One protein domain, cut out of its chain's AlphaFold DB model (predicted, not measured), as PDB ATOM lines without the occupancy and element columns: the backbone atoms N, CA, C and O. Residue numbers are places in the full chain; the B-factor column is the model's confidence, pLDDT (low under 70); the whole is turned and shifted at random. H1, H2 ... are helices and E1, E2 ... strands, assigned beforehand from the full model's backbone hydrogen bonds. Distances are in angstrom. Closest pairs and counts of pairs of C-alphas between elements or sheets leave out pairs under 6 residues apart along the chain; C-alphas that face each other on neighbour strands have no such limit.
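AT A GLANCE: This is residues 544 to 573 and 584 to 688 of the 1123 residues of the protein "Carb-bd_dom_fam9 domain-containing protein" of Lentisphaerae bacterium ADurb.Bin242 (UniProt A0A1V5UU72). Two long helices, H3 and H7, run the same way at a steep angle, and a tiny two-stranded ribbon, E1 beside H3 and E2 beside H7, covers one side of the pair. H4 packs on H3, while H6 and the long loop 636 to 655 extend the body beyond the first residues of H7. The 135 printed residues run H1 H2 H3 H4 H5 E1 H6 H7 E2, mostly helix, with under half in named elements; the sheet, E1 then E2, is parallel. The whole is compact, radius of gyration of the C-alphas 14.9 A, spanning 44 by 32 by 22 A.

HOW THE PARTS SIT: H1, residues 545 to 548, is close but not clearly touching H2, residues 551 to 555; their closest C-alphas, Pro 546 and Glu 552, are 7.8 A apart. H2 is near H3, residues 589 to 603. Residues 598 to 602 of H3 touch H4, residues 608 to 611, closest at C-alphas 598 and 611, 6.9 A. H5, residues 616 to 621, is near H4. E1, residues 633 to 635, and E2, residues 686 to 688, are parallel at 24 degrees, with N 688 and O 634 at 2.9 A. Between them stand H6, residues 656 to 661, and H7, residues 664 to 681: a strand-helix-strand unit, two parallel strands joined through helices, with a right-handed crossover. H7 and H3 only just touch, with 3 pairs of C-alphas within 8 A, at a steep tilt of 44 degrees. Every O i to N i+4 pair is within hydrogen-bond range in H2, H3 and H7; H5 and H6 have 0 of 2 each, and 1 of 3 O i to N i+3 pairs.

IN THESE COORDINATES: H3 measures 21.1 A and H7 25.5 A. C-alpha 545 is at (106.507, 122.044, 88.093), C-alpha 688 at (100.525, 120.927, 79.878).

THE WHOLE: Residues 574 to 583 are not printed, a 12.1 A gap between C-alphas 573 and 584. The links H5 to E1 and E1 to H6 are long. Residues 615 to 617 and 641 have pLDDT under 70.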
ATOM      1  N   HIS A 544     102.897 125.042  88.665       89.81
ATOM      2  CA  HIS A 544     104.349 125.200  88.590       89.81
ATOM      3  C   HIS A 544     105.081 123.891  88.905       89.81
ATOM      4  O   HIS A 544     105.024 123.394  90.028       89.81
ATOM      5  N   ARG A 545     105.795 123.321  87.935       90.44
ATOM      6  CA  ARG A 545     106.507 122.044  88.093       90.44
ATOM      7  C   ARG A 545     107.718 122.131  89.024       90.44
ATOM      8  O   ARG A 545     107.827 121.269  89.892       90.44
ATOM      9  N   PRO A 546     108.639 123.104  88.883       88.50
ATOM     10  CA  PRO A 546     109.908 123.046  89.604       88.50
ATOM     11  C   PRO A 546     109.796 122.925  91.139       88.50
ATOM     12  O   PRO A 546     110.449 122.026  91.678       88.50
ATOM     13  N   PRO A 547     108.940 123.700  91.852       85.56
ATOM     14  CA  PRO A 547     108.757 123.511  93.294       85.56
ATOM     15  C   PRO A 547     108.055 122.187  93.622       85.56
ATOM     16  O   PRO A 547     108.373 121.539  94.613       85.56
ATOM     17  N   ASN A 548     107.122 121.750  92.772       87.50
ATOM     18  CA  ASN A 548     106.372 120.506  92.954       87.50
ATOM     19  C   ASN A 548     107.222 119.241  92.723       87.50
ATOM     20  O   ASN A 548     106.864 118.173  93.217       87.50
ATOM     21  N   ASN A 549     108.353 119.363  92.021       89.44
ATOM     22  CA  ASN A 549     109.318 118.285  91.792       89.44
ATOM     23  C   ASN A 549     110.622 118.440  92.605       89.44
ATOM     24  O   ASN A 549     111.561 117.668  92.389       89.44
ATOM     25  N   GLN A 550     110.681 119.416  93.524       88.94
ATOM     26  CA  GLN A 550     111.806 119.652  94.445       88.94
ATOM     27  C   GLN A 550     113.168 119.756  93.732       88.94
ATOM     28  O   GLN A 550     114.167 119.183  94.175       88.94
ATOM     29  N   PHE A 551     113.211 120.418  92.567       89.62
ATOM     30  CA  PHE A 551     114.429 120.468  91.744       89.62
ATOM     31  C   PHE A 551     115.605 121.077  92.503       89.62
ATOM     32  O   PHE A 551     116.719 120.566  92.440       89.62
ATOM     33  N   GLU A 552     115.355 122.157  93.230       86.44
ATOM     34  CA  GLU A 552     116.370 122.848  94.010       86.44
ATOM     35  C   GLU A 552     116.917 122.000  95.155       86.44
ATOM     36  O   GLU A 552     118.131 121.910  95.323       86.44
ATOM     37  N   GLU A 553     116.049 121.327  95.905       87.44
ATOM     38  CA  GLU A 553     116.466 120.444  96.989       87.44
ATOM     39  C   GLU A 553     117.291 119.259  96.472       87.44
ATOM     40  O   GLU A 553     118.240 118.836  97.132       87.44
ATOM     41  N   ARG A 554     116.960 118.744  95.281       90.69
ATOM     42  CA  ARG A 554     117.644 117.600  94.659       90.69
ATOM     43  C   ARG A 554     118.965 117.980  93.997       90.69
ATOM     44  O   ARG A 554     119.919 117.210  94.054       90.69
ATOM     45  N   PHE A 555     119.025 119.145  93.357       92.00
ATOM     46  CA  PHE A 555     120.093 119.470  92.408       92.00
ATOM     47  C   PHE A 555     120.785 120.808  92.672       92.00
ATOM     48  O   PHE A 555     121.840 121.055  92.101       92.00
ATOM     49  N   GLY A 556     120.262 121.670  93.547       90.06
ATOM     50  CA  GLY A 556     120.811 123.013  93.773       90.06
ATOM     51  C   GLY A 556     122.262 123.020  94.261       90.06
ATOM     52  O   GLY A 556     123.023 123.917  93.908       90.06
ATOM     53  N   LYS A 557     122.671 121.997  95.029       89.38
ATOM     54  CA  LYS A 557     124.047 121.858  95.540       89.38
ATOM     55  C   LYS A 557     125.007 121.198  94.549       89.38
ATOM     56  O   LYS A 557     126.164 121.593  94.479       89.38
ATOM     57  N   THR A 558     124.553 120.173  93.831       94.06
ATOM     58  CA  THR A 558     125.406 119.311  92.991       94.06
ATOM     59  C   THR A 558     125.402 119.707  91.518       94.06
ATOM     60  O   THR A 558     126.383 119.451  90.829       94.06
ATOM     61  N   HIS A 559     124.332 120.355  91.057       94.94
ATOM     62  CA  HIS A 559     124.126 120.794  89.678       94.94
ATOM     63  C   HIS A 559     123.579 122.232  89.615       94.94
ATOM     64  O   HIS A 559     122.491 122.478  89.074       94.94
ATOM     65  N   PRO A 560     124.302 123.223  90.168       93.06
ATOM     66  CA  PRO A 560     123.869 124.620  90.153       93.06
ATOM     67  C   PRO A 560     123.677 125.173  88.725       93.06
ATOM     68  O   PRO A 560     122.940 126.137  88.520       93.06
ATOM     69  N   GLU A 561     124.286 124.564  87.705       93.88
ATOM     70  CA  GLU A 561     124.096 124.888  86.288       93.88
ATOM     71  C   GLU A 561     122.692 124.576  85.744       93.88
ATOM     72  O   GLU A 561     122.335 125.062  84.666       93.88
ATOM     73  N   TYR A 562     121.877 123.805  86.470       94.25
ATOM     74  CA  TYR A 562     120.471 123.560  86.122       94.25
ATOM     75  C   TYR A 562     119.587 124.780  86.384       94.25
ATOM     76  O   TYR A 562     118.485 124.866  85.842       94.25
ATOM     77  N   PHE A 563     120.086 125.742  87.155       92.94
ATOM     78  CA  PHE A 563     119.353 126.917  87.598       92.94
ATOM     79  C   PHE A 563     119.751 128.153  86.791       92.94
ATOM     80  O   PHE A 563     120.853 128.252  86.231       92.94
ATOM     81  N   SER A 564     118.828 129.102  86.684       91.38
ATOM     82  CA  SER A 564     119.006 130.345  85.944       91.38
ATOM     83  C   SER A 564     120.198 131.128  86.485       91.38
ATOM     84  O   SER A 564     120.377 131.260  87.692       91.38
ATOM     85  N   LEU A 565     121.028 131.650  85.583       91.00
ATOM     86  CA  LEU A 565     122.073 132.610  85.922       91.00
ATOM     87  C   LEU A 565     121.469 134.014  85.884       91.00
ATOM     88  O   LEU A 565     120.903 134.396  84.866       91.00
ATOM     89  N   TRP A 566     121.601 134.780  86.959       82.38
ATOM     90  CA  TRP A 566     121.140 136.160  87.036       82.38
ATOM     91  C   TRP A 566     122.177 137.012  87.763       82.38
ATOM     92  O   TRP A 566     122.551 136.715  88.899       82.38
ATOM     93  N   ARG A 567     122.668 138.072  87.112       83.06
ATOM     94  CA  ARG A 567     123.699 138.982  87.639       83.06
ATOM     95  C   ARG A 567     124.934 138.238  88.157       83.06
ATOM     96  O   ARG A 567     125.434 138.505  89.249       83.06
ATOM     97  N   GLY A 568     125.387 137.251  87.384       85.69
ATOM     98  CA  GLY A 568     126.555 136.429  87.708       85.69
ATOM     99  C   GLY A 568     126.347 135.391  88.819       85.69
ATOM    100  O   GLY A 568     127.301 134.702  89.170       85.69
ATOM    101  N   LYS A 569     125.133 135.233  89.364       88.06
ATOM    102  CA  LYS A 569     124.816 134.239  90.405       88.06
ATOM    103  C   LYS A 569     123.707 133.296  89.955       88.06
ATOM    104  O   LYS A 569     122.797 133.702  89.239       88.06
ATOM    105  N   ARG A 570     123.779 132.025  90.357       89.94
ATOM    106  CA  ARG A 570     122.684 131.072  90.129       89.94
ATOM    107  C   ARG A 570     121.533 131.400  91.073       89.94
ATOM    108  O   ARG A 570     121.777 131.661  92.249       89.94
ATOM    109  N   ASP A 571     120.313 131.430  90.544       85.94
ATOM    110  CA  ASP A 571     119.097 131.680  91.321       85.94
ATOM    111  C   ASP A 571     118.790 130.429  92.144       85.94
ATOM    112  O   ASP A 571     118.093 129.530  91.688       85.94
ATOM    113  N   LEU A 572     119.415 130.354  93.317       84.12
ATOM    114  CA  LEU A 572     119.261 129.308  94.316       84.12
ATOM    115  C   LEU A 572     118.777 129.943  95.624       84.12
ATOM    116  O   LEU A 572     119.068 131.102  95.931       84.12
ATOM    117  N   LYS A 573     118.077 129.160  96.429       70.69
ATOM    118  CA  LYS A 573     117.551 129.506  97.735       70.69
ATOM    119  C   LYS A 573     118.708 129.757  98.686       70.69
ATOM    120  O   LYS A 573     119.462 128.856  99.046       70.69
ATOM    121  N   LEU A 584     114.680 127.705  87.048       91.31
ATOM    122  CA  LEU A 584     115.355 126.731  86.180       91.31
ATOM    123  C   LEU A 584     115.890 127.350  84.880       91.31
ATOM    124  O   LEU A 584     115.254 128.188  84.237       91.31
ATOM    125  N   CYS A 585     117.041 126.849  84.432       93.38
ATOM    126  CA  CYS A 585     117.613 127.156  83.128       93.38
ATOM    127  C   CYS A 585     117.057 126.201  82.057       93.38
ATOM    128  O   CYS A 585     117.545 125.083  81.890       93.38
ATOM    129  N   TYR A 586     116.086 126.660  81.267       93.38
ATOM    130  CA  TYR A 586     115.435 125.859  80.215       93.38
ATOM    131  C   TYR A 586     116.320 125.510  79.004       93.38
ATOM    132  O   TYR A 586     115.927 124.698  78.173       93.38
ATOM    133  N   SER A 587     117.536 126.064  78.914       93.75
ATOM    134  CA  SER A 587     118.557 125.623  77.945       93.75
ATOM    135  C   SER A 587     119.597 124.656  78.537       93.75
ATOM    136  O   SER A 587     120.569 124.310  77.860       93.75
ATOM    137  N   SER A 588     119.449 124.238  79.800       95.00
ATOM    138  CA  SER A 588     120.333 123.248  80.420       95.00
ATOM    139  C   SER A 588     119.950 121.831  79.992       95.00
ATOM    140  O   SER A 588     118.848 121.363  80.271       95.00
ATOM    141  N   GLU A 589     120.881 121.127  79.341       96.44
ATOM    142  CA  GLU A 589     120.651 119.751  78.893       96.44
ATOM    143  C   GLU A 589     120.499 118.790  80.075       96.44
ATOM    144  O   GLU A 589     119.588 117.976  80.075       96.44
ATOM    145  N   GLY A 590     121.322 118.917  81.120       96.81
ATOM    146  CA  GLY A 590     121.191 118.063  82.305       96.81
ATOM    147  C   GLY A 590     119.844 118.249  83.018       96.81
ATOM    148  O   GLY A 590     119.215 117.268  83.402       96.81
ATOM    149  N   MET A 591     119.329 119.485  83.083       95.25
ATOM    150  CA  MET A 591     117.986 119.753  83.618       95.25
ATOM    151  C   MET A 591     116.889 119.100  82.760       95.25
ATOM    152  O   MET A 591     115.961 118.494  83.305       95.25
ATOM    153  N   TYR A 592     117.004 119.172  81.429       97.88
ATOM    154  CA  TYR A 592     116.100 118.470  80.511       97.88
ATOM    155  C   TYR A 592     116.136 116.948  80.735       97.88
ATOM    156  O   TYR A 592     115.084 116.321  80.853       97.88
ATOM    157  N   GLN A 593     117.329 116.362  80.872       98.31
ATOM    158  CA  GLN A 593     117.505 114.929  81.120       98.31
ATOM    159  C   GLN A 593     116.883 114.487  82.456       98.31
ATOM    160  O   GLN A 593     116.194 113.469  82.518       98.31
ATOM    161  N   GLU A 594     117.049 115.260  83.531       97.50
ATOM    162  CA  GLU A 594     116.376 114.953  84.801       97.50
ATOM    163  C   GLU A 594     114.859 115.130  84.703       97.50
ATOM    164  O   GLU A 594     114.105 114.352  85.300       97.50
ATOM    165  N   THR A 595     114.409 116.089  83.886       97.31
ATOM    166  CA  THR A 595     112.994 116.289  83.582       97.31
ATOM    167  C   THR A 595     112.366 115.075  82.906       97.31
ATOM    168  O   THR A 595     111.346 114.593  83.401       97.31
ATOM    169  N   ILE A 596     112.954 114.555  81.825       98.31
ATOM    170  CA  ILE A 596     112.389 113.398  81.109       98.31
ATOM    171  C   ILE A 596     112.426 112.134  81.961       98.31
ATOM    172  O   ILE A 596     111.444 111.401  81.987       98.31
ATOM    173  N   LYS A 597     113.481 111.929  82.761       98.31
ATOM    174  CA  LYS A 597     113.511 110.816  83.710       98.31
ATOM    175  C   LYS A 597     112.350 110.925  84.708       98.31
ATOM    176  O   LYS A 597     111.826 109.900  85.139       98.31
ATOM    177  N   ASP A 598     111.990 112.141  85.160       97.38
ATOM    178  CA  ASP A 598     110.915 112.335  86.158       97.38
ATOM    179  C   ASP A 598     109.576 111.958  85.528       97.38
ATOM    180  O   ASP A 598     108.786 111.242  86.135       97.38
ATOM    181  N   VAL A 599     109.369 112.394  84.283       98.19
ATOM    182  CA  VAL A 599     108.188 112.066  83.482       98.19
ATOM    183  C   VAL A 599     108.090 110.559  83.229       98.19
ATOM    184  O   VAL A 599     107.043 109.971  83.485       98.19
ATOM    185  N   ASP A 600     109.181 109.920  82.804       98.50
ATOM    186  CA  ASP A 600     109.221 108.479  82.548       98.50
ATOM    187  C   ASP A 600     108.981 107.664  83.821       98.50
ATOM    188  O   ASP A 600     108.254 106.675  83.785       98.50
ATOM    189  N   ALA A 601     109.557 108.076  84.955       97.88
ATOM    190  CA  ALA A 601     109.321 107.416  86.235       97.88
ATOM    191  C   ALA A 601     107.850 107.526  86.657       97.88
ATOM    192  O   ALA A 601     107.244 106.520  87.025       97.88
ATOM    193  N   PHE A 602     107.262 108.721  86.547       97.06
ATOM    194  CA  PHE A 602     105.856 108.941  86.869       97.06
ATOM    195  C   PHE A 602     104.923 108.095  85.988       97.06
ATOM    196  O   PHE A 602     104.096 107.352  86.513       97.06
ATOM    197  N   PHE A 603     105.079 108.140  84.659       97.94
ATOM    198  CA  PHE A 603     104.230 107.372  83.739       97.94
ATOM    199  C   PHE A 603     104.473 105.858  83.794       97.94
ATOM    200  O   PHE A 603     103.548 105.087  83.545       97.94
ATOM    201  N   ALA A 604     105.662 105.414  84.207       97.50
ATOM    202  CA  ALA A 604     105.922 104.012  84.531       97.50
ATOM    203  C   ALA A 604     105.268 103.553  85.850       97.50
ATOM    204  O   ALA A 604     105.377 102.378  86.196       97.50
ATOM    205  N   GLY A 605     104.615 104.454  86.596       95.12
ATOM    206  CA  GLY A 605     103.985 104.147  87.879       95.12
ATOM    207  C   GLY A 605     104.987 103.906  89.005       95.12
ATOM    208  O   GLY A 605     104.674 103.160  89.930       95.12
ATOM    209  N   LYS A 606     106.186 104.494  88.910       95.88
ATOM    210  CA  LYS A 606     107.217 104.422  89.949       95.88
ATOM    211  C   LYS A 606     106.983 105.496  91.013       95.88
ATOM    212  O   LYS A 606     106.592 106.617  90.666       95.88
ATOM    213  N   PRO A 607     107.290 105.220  92.290       94.12
ATOM    214  CA  PRO A 607     107.155 106.211  93.344       94.12
ATOM    215  C   PRO A 607     108.170 107.347  93.184       94.12
ATOM    216  O   PRO A 607     109.304 107.144  92.748       94.12
ATOM    217  N   ALA A 608     107.784 108.553  93.601       94.00
ATOM    218  CA  ALA A 608     108.628 109.747  93.513       94.00
ATOM    219  C   ALA A 608     109.950 109.611  94.300       94.00
ATOM    220  O   ALA A 608     110.960 110.229  93.955       94.00
ATOM    221  N   SER A 609     109.968 108.750  95.322       92.56
ATOM    222  CA  SER A 609     111.159 108.427  96.111       92.56
ATOM    223  C   SER A 609     112.277 107.777  95.291       92.56
ATOM    224  O   SER A 609     113.442 108.041  95.576       92.56
ATOM    225  N   GLU A 610     111.971 107.026  94.221       94.88
ATOM    226  CA  GLU A 610     112.996 106.494  93.301       94.88
ATOM    227  C   GLU A 610     113.789 107.605  92.603       94.88
ATOM    228  O   GLU A 610     114.892 107.383  92.106       94.88
ATOM    229  N   ARG A 611     113.233 108.818  92.559       94.31
ATOM    230  CA  ARG A 611     113.871 109.996  91.971       94.31
ATOM    231  C   ARG A 611     114.423 110.964  93.009       94.31
ATOM    232  O   ARG A 611     114.922 112.023  92.631       94.31
ATOM    233  N   GLY A 612     114.394 110.587  94.287       90.88
ATOM    234  CA  GLY A 612     114.934 111.379  95.389       90.88
ATOM    235  C   GLY A 612     113.995 112.477  95.890       90.88
ATOM    236  O   GLY A 612     114.450 113.367  96.602       90.88
ATOM    237  N   LEU A 613     112.706 112.441  95.531       88.75
ATOM    238  CA  LEU A 613     111.713 113.322  96.143       88.75
ATOM    239  C   LEU A 613     111.318 112.745  97.504       88.75
ATOM    240  O   LEU A 613     110.954 111.575  97.618       88.75
ATOM    241  N   THR A 614     111.372 113.578  98.538       72.88
ATOM    242  CA  THR A 614     111.138 113.170  99.935       72.88
ATOM    243  C   THR A 614     109.744 113.548 100.440       72.88
ATOM    244  O   THR A 614     109.409 113.316 101.598       72.88
ATOM    245  N   SER A 615     108.904 114.142  99.584       65.19
ATOM    246  CA  SER A 615     107.559 114.578  99.961       65.19
ATOM    247  C   SER A 615     106.628 113.391 100.229       65.19
ATOM    248  O   SER A 615     106.138 112.734  99.311       65.19
ATOM    249  N   HIS A 616     106.325 113.149 101.505       57.94
ATOM    250  CA  HIS A 616     105.348 112.144 101.940       57.94
ATOM    251  C   HIS A 616     103.893 112.652 101.915       57.94
ATOM    252  O   HIS A 616     102.976 111.905 102.252       57.94
ATOM    253  N   TYR A 617     103.659 113.906 101.508       65.88
ATOM    254  CA  TYR A 617     102.340 114.550 101.575       65.88
ATOM    255  C   TYR A 617     101.300 113.967 100.601       65.88
ATOM    256  O   TYR A 617     100.108 114.161 100.812       65.88
ATOM    257  N   TYR A 618     101.726 113.242  99.561       78.06
ATOM    258  CA  TYR A 618     100.852 112.746  98.488       78.06
ATOM    259  C   TYR A 618     100.947 111.226  98.313       78.06
ATOM    260  O   TYR A 618     101.189 110.725  97.214       78.06
ATOM    261  N   SER A 619     100.794 110.468  99.401       77.88
ATOM    262  CA  SER A 619     100.903 109.000  99.385       77.88
ATOM    263  C   SER A 619      99.945 108.331  98.389       77.88
ATOM    264  O   SER A 619     100.336 107.387  97.706       77.88
ATOM    265  N   SER A 620      98.732 108.866  98.220       78.25
ATOM    266  CA  SER A 620      97.732 108.391  97.249       78.25
ATOM    267  C   SER A 620      98.104 108.654  95.781       78.25
ATOM    268  O   SER A 620      97.476 108.094  94.885       78.25
ATOM    269  N   ASN A 621      99.150 109.446  95.526       88.00
ATOM    270  CA  ASN A 621      99.762 109.653  94.212       88.00
ATOM    271  C   ASN A 621     101.249 109.246  94.206       88.00
ATOM    272  O   ASN A 621     102.071 109.847  93.517       88.00
ATOM    273  N   GLN A 622     101.614 108.252  95.024       89.69
ATOM    274  CA  GLN A 622     102.973 107.702  95.140       89.69
ATOM    275  C   GLN A 622     104.070 108.754  95.412       89.69
ATOM    276  O   GLN A 622     105.205 108.632  94.947       89.69
ATOM    277  N   GLY A 623     103.731 109.814  96.149       90.06
ATOM    278  CA  GLY A 623     104.635 110.919  96.487       90.06
ATOM    279  C   GLY A 623     104.754 112.003  95.411       90.06
ATOM    280  O   GLY A 623     105.343 113.052  95.671       90.06
ATOM    281  N   TRP A 624     104.171 111.811  94.225       92.06
ATOM    282  CA  TRP A 624     104.167 112.828  93.177       92.06
ATOM    283  C   TRP A 624     103.144 113.922  93.481       92.06
ATOM    284  O   TRP A 624     101.988 113.638  93.793       92.06
ATOM    285  N   ALA A 625     103.532 115.189  93.338       89.88
ATOM    286  CA  ALA A 625     102.624 116.315  93.528       89.88
ATOM    287  C   ALA A 625     101.540 116.354  92.423       89.88
ATOM    288  O   ALA A 625     101.881 116.608  91.261       89.88
ATOM    289  N   PRO A 626     100.238 116.195  92.745       89.31
ATOM    290  CA  PRO A 626      99.158 116.138  91.748       89.31
ATOM    291  C   PRO A 626      98.989 117.420  90.927       89.31
ATOM    292  O   PRO A 626      98.430 117.408  89.836       89.31
ATOM    293  N   ALA A 627      99.468 118.551  91.448       87.19
ATOM    294  CA  ALA A 627      99.427 119.829  90.748       87.19
ATOM    295  C   ALA A 627     100.355 119.864  89.514       87.19
ATOM    296  O   ALA A 627     100.117 120.665  88.605       87.19
ATOM    297  N   ALA A 628     101.376 118.998  89.480       92.25
ATOM    298  CA  ALA A 628     102.346 118.897  88.392       92.25
ATOM    299  C   ALA A 628     102.370 117.522  87.707       92.25
ATOM    300  O   ALA A 628     102.637 117.470  86.514       92.25
ATOM    301  N   ASN A 629     102.072 116.425  88.407       94.00
ATOM    302  CA  ASN A 629     102.129 115.072  87.848       94.00
ATOM    303  C   ASN A 629     100.883 114.298  88.285       94.00
ATOM    304  O   ASN A 629     100.739 113.962  89.465       94.00
ATOM    305  N   TYR A 630      99.956 114.055  87.356       93.12
ATOM    306  CA  TYR A 630      98.711 113.373  87.689       93.12
ATOM    307  C   TYR A 630      98.068 112.657  86.504       93.12
ATOM    308  O   TYR A 630      97.964 113.199  85.403       93.12
ATOM    309  N   GLY A 631      97.585 111.436  86.748       91.81
ATOM    310  CA  GLY A 631      96.990 110.598  85.711       91.81
ATOM    311  C   GLY A 631      97.935 110.427  84.520       91.81
ATOM    312  O   GLY A 631      99.086 110.043  84.684       91.81
ATOM    313  N   LYS A 632      97.446 110.740  83.318       94.31
ATOM    314  CA  LYS A 632      98.217 110.652  82.068       94.31
ATOM    315  C   LYS A 632      98.783 111.999  81.611       94.31
ATOM    316  O   LYS A 632      99.000 112.190  80.418       94.31
ATOM    317  N   MET A 633      98.969 112.952  82.525       95.88
ATOM    318  CA  MET A 633      99.462 114.282  82.180       95.88
ATOM    319  C   MET A 633     100.522 114.790  83.160       95.88
ATOM    320  O   MET A 633     100.482 114.499  84.356       95.88
ATOM    321  N   VAL A 634     101.457 115.583  82.636       97.44
ATOM    322  CA  VAL A 634     102.483 116.290  83.411       97.44
ATOM    323  C   VAL A 634     102.537 117.767  83.018       97.44
ATOM    324  O   VAL A 634     102.477 118.110  81.840       97.44
ATOM    325  N   SER A 635     102.672 118.650  84.004       96.88
ATOM    326  CA  SER A 635     102.846 120.089  83.803       96.88
ATOM    327  C   SER A 635     104.311 120.432  83.579       96.88
ATOM    328  O   SER A 635     105.189 119.952  84.295       96.88
ATOM    329  N   MET A 636     104.561 121.318  82.620       96.12
ATOM    330  CA  MET A 636     105.846 121.973  82.372       96.12
ATOM    331  C   MET A 636     105.823 123.450  82.755       96.12
ATOM    332  O   MET A 636     106.729 124.187  82.370       96.12
ATOM    333  N   LEU A 637     104.802 123.904  83.493       93.88
ATOM    334  CA  LEU A 637     104.712 125.302  83.901       93.88
ATOM    335  C   LEU A 637     105.974 125.698  84.700       93.88
ATOM    336  O   LEU A 637     106.276 125.028  85.696       93.88
ATOM    337  N   PRO A 638     106.702 126.758  84.287       91.75
ATOM    338  CA  PRO A 638     107.817 127.334  85.046       91.75
ATOM    339  C   PRO A 638     107.423 127.817  86.436       91.75
ATOM    340  O   PRO A 638     106.275 127.663  86.826       91.75
ATOM    341  N   HIS A 639     108.342 128.397  87.207       83.94
ATOM    342  CA  HIS A 639     107.968 129.052  88.463       83.94
ATOM    343  C   HIS A 639     107.058 130.261  88.240       83.94
ATOM    344  O   HIS A 639     106.947 130.814  87.139       83.94
ATOM    345  N   ASP A 640     106.431 130.676  89.337       76.81
ATOM    346  CA  ASP A 640     105.717 131.935  89.403       76.81
ATOM    347  C   ASP A 640     106.708 133.105  89.274       76.81
ATOM    348  O   ASP A 640     107.667 133.207  90.040       76.81
ATOM    349  N   VAL A 641     106.469 133.993  88.306       67.88
ATOM    350  CA  VAL A 641     107.350 135.122  87.946       67.88
ATOM    351  C   VAL A 641     108.740 134.696  87.413       67.88
ATOM    352  O   VAL A 641     109.775 135.174  87.881       67.88
ATOM    353  N   TYR A 642     108.751 133.859  86.365       79.25
ATOM    354  CA  TYR A 642     109.973 133.389  85.687       79.25
ATOM    355  C   TYR A 642     110.895 134.530  85.218       79.25
ATOM    356  O   TYR A 642     110.526 135.357  84.370       79.25
ATOM    357  N   LYS A 643     112.125 134.536  85.749       76.25
ATOM    358  CA  LYS A 643     113.172 135.523  85.445       76.25
ATOM    359  C   LYS A 643     114.050 135.128  84.247       76.25
ATOM    360  O   LYS A 643     114.226 133.940  83.978       76.25
ATOM    361  N   PRO A 644     114.686 136.108  83.574       78.38
ATOM    362  CA  PRO A 644     115.669 135.836  82.527       78.38
ATOM    363  C   PRO A 644     116.859 135.026  83.054       78.38
ATOM    364  O   PRO A 644     117.414 135.353  84.100       78.38
ATOM    365  N   CYS A 645     117.303 134.028  82.289       88.88
ATOM    366  CA  CYS A 645     118.597 133.380  82.494       88.88
ATOM    367  C   CYS A 645     119.642 134.007  81.559       88.88
ATOM    368  O   CYS A 645     119.502 133.950  80.341       88.88
ATOM    369  N   GLU A 646     120.713 134.558  82.116       89.31
ATOM    370  CA  GLU A 646     121.771 135.289  81.405       89.31
ATOM    371  C   GLU A 646     122.925 134.392  80.922       89.31
ATOM    372  O   GLU A 646     123.952 134.892  80.472       89.31
ATOM    373  N   CYS A 647     122.800 133.062  81.016       92.25
ATOM    374  CA  CYS A 647     123.855 132.165  80.532       92.25
ATOM    375  C   CYS A 647     123.970 132.188  78.998       92.25
ATOM    376  O   CYS A 647     122.984 132.428  78.299       92.25
ATOM    377  N   ASP A 648     125.144 131.839  78.463       91.69
ATOM    378  CA  ASP A 648     125.427 131.911  77.020       91.69
ATOM    379  C   ASP A 648     124.463 131.091  76.150       91.69
ATOM    380  O   ASP A 648     124.171 131.475  75.023       91.69
ATOM    381  N   LYS A 649     123.900 129.994  76.679       91.44
ATOM    382  CA  LYS A 649     122.912 129.165  75.961       91.44
ATOM    383  C   LYS A 649     121.516 129.794  75.882       91.44
ATOM    384  O   LYS A 649     120.726 129.415  75.016       91.44
ATOM    385  N   CYS A 650     121.195 130.688  76.817       90.88
ATOM    386  CA  CYS A 650     119.934 131.431  76.857       90.88
ATOM    387  C   CYS A 650     120.062 132.798  76.175       90.88
ATOM    388  O   CYS A 650     119.071 133.333  75.671       90.88
ATOM    389  N   LYS A 651     121.280 133.347  76.122       83.31
ATOM    390  CA  LYS A 651     121.601 134.576  75.398       83.31
ATOM    391  C   LYS A 651     121.166 134.442  73.933       83.31
ATOM    392  O   LYS A 651     121.450 133.447  73.277       83.31
ATOM    393  N   GLY A 652     120.417 135.427  73.439       80.62
ATOM    394  CA  GLY A 652     119.853 135.421  72.081       80.62
ATOM    395  C   GLY A 652     118.514 134.686  71.919       80.62
ATOM    396  O   GLY A 652     117.843 134.901  70.917       80.62
ATOM    397  N   LYS A 653     118.073 133.887  72.903       85.69
ATOM    398  CA  LYS A 653     116.718 133.291  72.930       85.69
ATOM    399  C   LYS A 653     115.713 134.120  73.733       85.69
ATOM    400  O   LYS A 653     114.518 133.848  73.699       85.69
ATOM    401  N   ILE A 654     116.206 135.109  74.475       86.19
ATOM    402  CA  ILE A 654     115.385 136.046  75.238       86.19
ATOM    403  C   ILE A 654     115.123 137.270  74.369       86.19
ATOM    404  O   ILE A 654     116.042 138.020  74.037       86.19
ATOM    405  N   ALA A 655     113.859 137.478  74.018       84.75
ATOM    406  CA  ALA A 655     113.423 138.588  73.184       84.75
ATOM    407  C   ALA A 655     112.919 139.746  74.059       84.75
ATOM    408  O   ALA A 655     111.716 139.971  74.178       84.75
ATOM    409  N   TYR A 656     113.838 140.479  74.701       82.94
ATOM    410  CA  TYR A 656     113.512 141.545  75.670       82.94
ATOM    411  C   TYR A 656     112.553 142.626  75.130       82.94
ATOM    412  O   TYR A 656     111.831 143.254  75.897       82.94
ATOM    413  N   ASN A 657     112.499 142.822  73.811       83.88
ATOM    414  CA  ASN A 657     111.596 143.762  73.144       83.88
ATOM    415  C   ASN A 657     110.151 143.247  72.968       83.88
ATOM    416  O   ASN A 657     109.300 143.995  72.501       83.88
ATOM    417  N   ARG A 658     109.852 141.991  73.328       84.31
ATOM    418  CA  ARG A 658     108.525 141.370  73.145       84.31
ATOM    419  C   ARG A 658     107.642 141.407  74.395       84.31
ATOM    420  O   ARG A 658     106.617 140.729  74.428       84.31
ATOM    421  N   GLY A 659     108.014 142.166  75.427       85.12
ATOM    422  CA  GLY A 659     107.214 142.318  76.649       85.12
ATOM    423  C   GLY A 659     106.871 140.967  77.288       85.12
ATOM    424  O   GLY A 659     107.762 140.205  77.655       85.12
ATOM    425  N   GLN A 660     105.581 140.630  77.374       86.31
ATOM    426  CA  GLN A 660     105.091 139.344  77.903       86.31
ATOM    427  C   GLN A 660     105.400 138.119  77.015       86.31
ATOM    428  O   GLN A 660     105.004 137.005  77.346       86.31
ATOM    429  N   GLY A 661     106.091 138.299  75.888       88.81
ATOM    430  CA  GLY A 661     106.626 137.228  75.043       88.81
ATOM    431  C   GLY A 661     108.136 137.018  75.158       88.81
ATOM    432  O   GLY A 661     108.700 136.246  74.385       88.81
ATOM    433  N   GLN A 662     108.821 137.727  76.061       90.25
ATOM    434  CA  GLN A 662     110.287 137.733  76.112       90.25
ATOM    435  C   GLN A 662     110.919 136.351  76.359       90.25
ATOM    436  O   GLN A 662     112.031 136.109  75.894       90.25
ATOM    437  N   MET A 663     110.222 135.446  77.055       91.25
ATOM    438  CA  MET A 663     110.675 134.081  77.368       91.25
ATOM    439  C   MET A 663     109.991 133.005  76.519       91.25
ATOM    440  O   MET A 663     110.237 131.818  76.742       91.25
ATOM    441  N   SER A 664     109.141 133.378  75.556       93.81
ATOM    442  CA  SER A 664     108.333 132.410  74.806       93.81
ATOM    443  C   SER A 664     109.183 131.376  74.068       93.81
ATOM    444  O   SER A 664     108.864 130.193  74.124       93.81
ATOM    445  N   GLU A 665     110.298 131.782  73.451       93.75
ATOM    446  CA  GLU A 665     111.175 130.833  72.750       93.75
ATOM    447  C   GLU A 665     111.793 129.813  73.710       93.75
ATOM    448  O   GLU A 665     111.871 128.633  73.384       93.75
ATOM    449  N   LEU A 666     112.218 130.239  74.903       93.12
ATOM    450  CA  LEU A 666     112.840 129.347  75.883       93.12
ATOM    451  C   LEU A 666     111.849 128.318  76.423       93.12
ATOM    452  O   LEU A 666     112.158 127.129  76.468       93.12
ATOM    453  N   VAL A 667     110.670 128.779  76.841       94.94
ATOM    454  CA  VAL A 667     109.683 127.925  77.507       94.94
ATOM    455  C   VAL A 667     109.020 126.988  76.502       94.94
ATOM    456  O   VAL A 667     109.012 125.778  76.714       94.94
ATOM    457  N   TRP A 668     108.508 127.503  75.384       96.50
ATOM    458  CA  TRP A 668     107.691 126.692  74.480       96.50
ATOM    459  C   TRP A 668     108.498 125.690  73.655       96.50
ATOM    460  O   TRP A 668     108.009 124.584  73.438       96.50
ATOM    461  N   ASN A 669     109.751 125.991  73.289       96.38
ATOM    462  CA  ASN A 669     110.626 124.977  72.686       96.38
ATOM    463  C   ASN A 669     110.968 123.855  73.671       96.38
ATOM    464  O   ASN A 669     111.040 122.692  73.281       96.38
ATOM    465  N   PHE A 670     111.146 124.172  74.958       97.06
ATOM    466  CA  PHE A 670     111.344 123.139  75.971       97.06
ATOM    467  C   PHE A 670     110.094 122.266  76.132       97.06
ATOM    468  O   PHE A 670     110.205 121.041  76.152       97.06
ATOM    469  N   VAL A 671     108.907 122.882  76.197       97.94
ATOM    470  CA  VAL A 671     107.622 122.166  76.257       97.94
ATOM    471  C   VAL A 671     107.462 121.240  75.053       97.94
ATOM    472  O   VAL A 671     107.174 120.062  75.249       97.94
ATOM    473  N   ALA A 672     107.698 121.738  73.835       98.31
ATOM    474  CA  ALA A 672     107.616 120.943  72.610       98.31
ATOM    475  C   ALA A 672     108.577 119.745  72.650       98.31
ATOM    476  O   ALA A 672     108.157 118.612  72.430       98.31
ATOM    477  N   ARG A 673     109.836 119.965  73.048       98.00
ATOM    478  CA  ARG A 673     110.846 118.901  73.147       98.00
ATOM    479  C   ARG A 673     110.459 117.805  74.149       98.00
ATOM    480  O   ARG A 673     110.634 116.622  73.865       98.00
ATOM    481  N   VAL A 674     109.922 118.176  75.316       98.50
ATOM    482  CA  VAL A 674     109.410 117.195  76.295       98.50
ATOM    483  C   VAL A 674     108.190 116.462  75.734       98.50
ATOM    484  O   VAL A 674     108.077 115.248  75.893       98.50
ATOM    485  N   ALA A 675     107.290 117.175  75.063       98.38
ATOM    486  CA  ALA A 675     106.076 116.609  74.493       98.38
ATOM    487  C   ALA A 675     106.361 115.581  73.387       98.38
ATOM    488  O   ALA A 675     105.739 114.520  73.392       98.38
ATOM    489  N   GLU A 676     107.360 115.816  72.533       98.25
ATOM    490  CA  GLU A 676     107.833 114.842  71.538       98.25
ATOM    491  C   GLU A 676     108.380 113.560  72.180       98.25
ATOM    492  O   GLU A 676     108.140 112.457  71.682       98.25
ATOM    493  N   HIS A 677     109.123 113.676  73.289       98.31
ATOM    494  CA  HIS A 677     109.578 112.506  74.052       98.31
ATOM    495  C   HIS A 677     108.386 111.724  74.608       98.31
ATOM    496  O   HIS A 677     108.317 110.505  74.452       98.31
ATOM    497  N   VAL A 678     107.424 112.429  75.214       98.44
ATOM    498  CA  VAL A 678     106.205 111.825  75.767       98.44
ATOM    499  C   VAL A 678     105.387 111.133  74.683       98.44
ATOM    500  O   VAL A 678     104.966 110.003  74.889       98.44
ATOM    501  N   GLU A 679     105.200 111.753  73.523       96.75
ATOM    502  CA  GLU A 679     104.444 111.168  72.414       96.75
ATOM    503  C   GLU A 679     105.089 109.867  71.917       96.75
ATOM    504  O   GLU A 679     104.409 108.852  71.769       96.75
ATOM    505  N   LYS A 680     106.416 109.873  71.734       97.81
ATOM    506  CA  LYS A 680     107.175 108.703  71.264       97.81
ATOM    507  C   LYS A 680     107.190 107.569  72.286       97.81
ATOM    508  O   LYS A 680     107.066 106.404  71.913       97.81
ATOM    509  N   ARG A 681     107.388 107.882  73.572       98.06
ATOM    510  CA  ARG A 681     107.614 106.874  74.622       98.06
ATOM    511  C   ARG A 681     106.341 106.438  75.347       98.06
ATOM    512  O   ARG A 681     106.294 105.308  75.843       98.06
ATOM    513  N   TRP A 682     105.339 107.311  75.414       97.94
ATOM    514  CA  TRP A 682     104.089 107.142  76.157       97.94
ATOM    515  C   TRP A 682     102.871 107.602  75.330       97.94
ATOM    516  O   TRP A 682     102.197 108.564  75.709       97.94
ATOM    517  N   PRO A 683     102.525 106.912  74.226       96.06
ATOM    518  CA  PRO A 683     101.394 107.298  73.383       96.06
ATOM    519  C   PRO A 683     100.102 107.521  74.188       96.06
ATOM    520  O   PRO A 683      99.768 106.751  75.094       96.06
ATOM    521  N   GLY A 684      99.386 108.605  73.882       93.06
ATOM    522  CA  GLY A 684      98.162 109.005  74.587       93.06
ATOM    523  C   GLY A 684      98.372 109.702  75.941       93.06
ATOM    524  O   GLY A 684      97.388 109.959  76.636       93.06
ATOM    525  N   HIS A 685      99.617 110.004  76.327       97.12
ATOM    526  CA  HIS A 685      99.933 110.854  77.478       97.12
ATOM    527  C   HIS A 685     100.193 112.296  77.035       97.12
ATOM    528  O   HIS A 685     100.660 112.547  75.924       97.12
ATOM    529  N   MET A 686      99.883 113.239  77.922       97.12
ATOM    530  CA  MET A 686      99.827 114.667  77.618       97.12
ATOM    531  C   MET A 686     100.868 115.462  78.412       97.12
ATOM    532  O   MET A 686     101.261 115.096  79.525       97.12
ATOM    533  N   VAL A 687     101.245 116.612  77.868       97.94
ATOM    534  CA  VAL A 687     102.014 117.654  78.548       97.94
ATOM    535  C   VAL A 687     101.156 118.908  78.641       97.94
ATOM    536  O   VAL A 687     100.430 119.225  77.704       97.94
ATOM    537  N   SER A 688     101.223 119.648  79.742       97.19
ATOM    538  CA  SER A 688     100.525 120.927  79.878       97.19
ATOM    539  C   SER A 688     101.470 122.081  80.196       97.19
ATOM    540  O   SER A 688     102.519 121.906  80.817       97.19
TER     541      SER A 688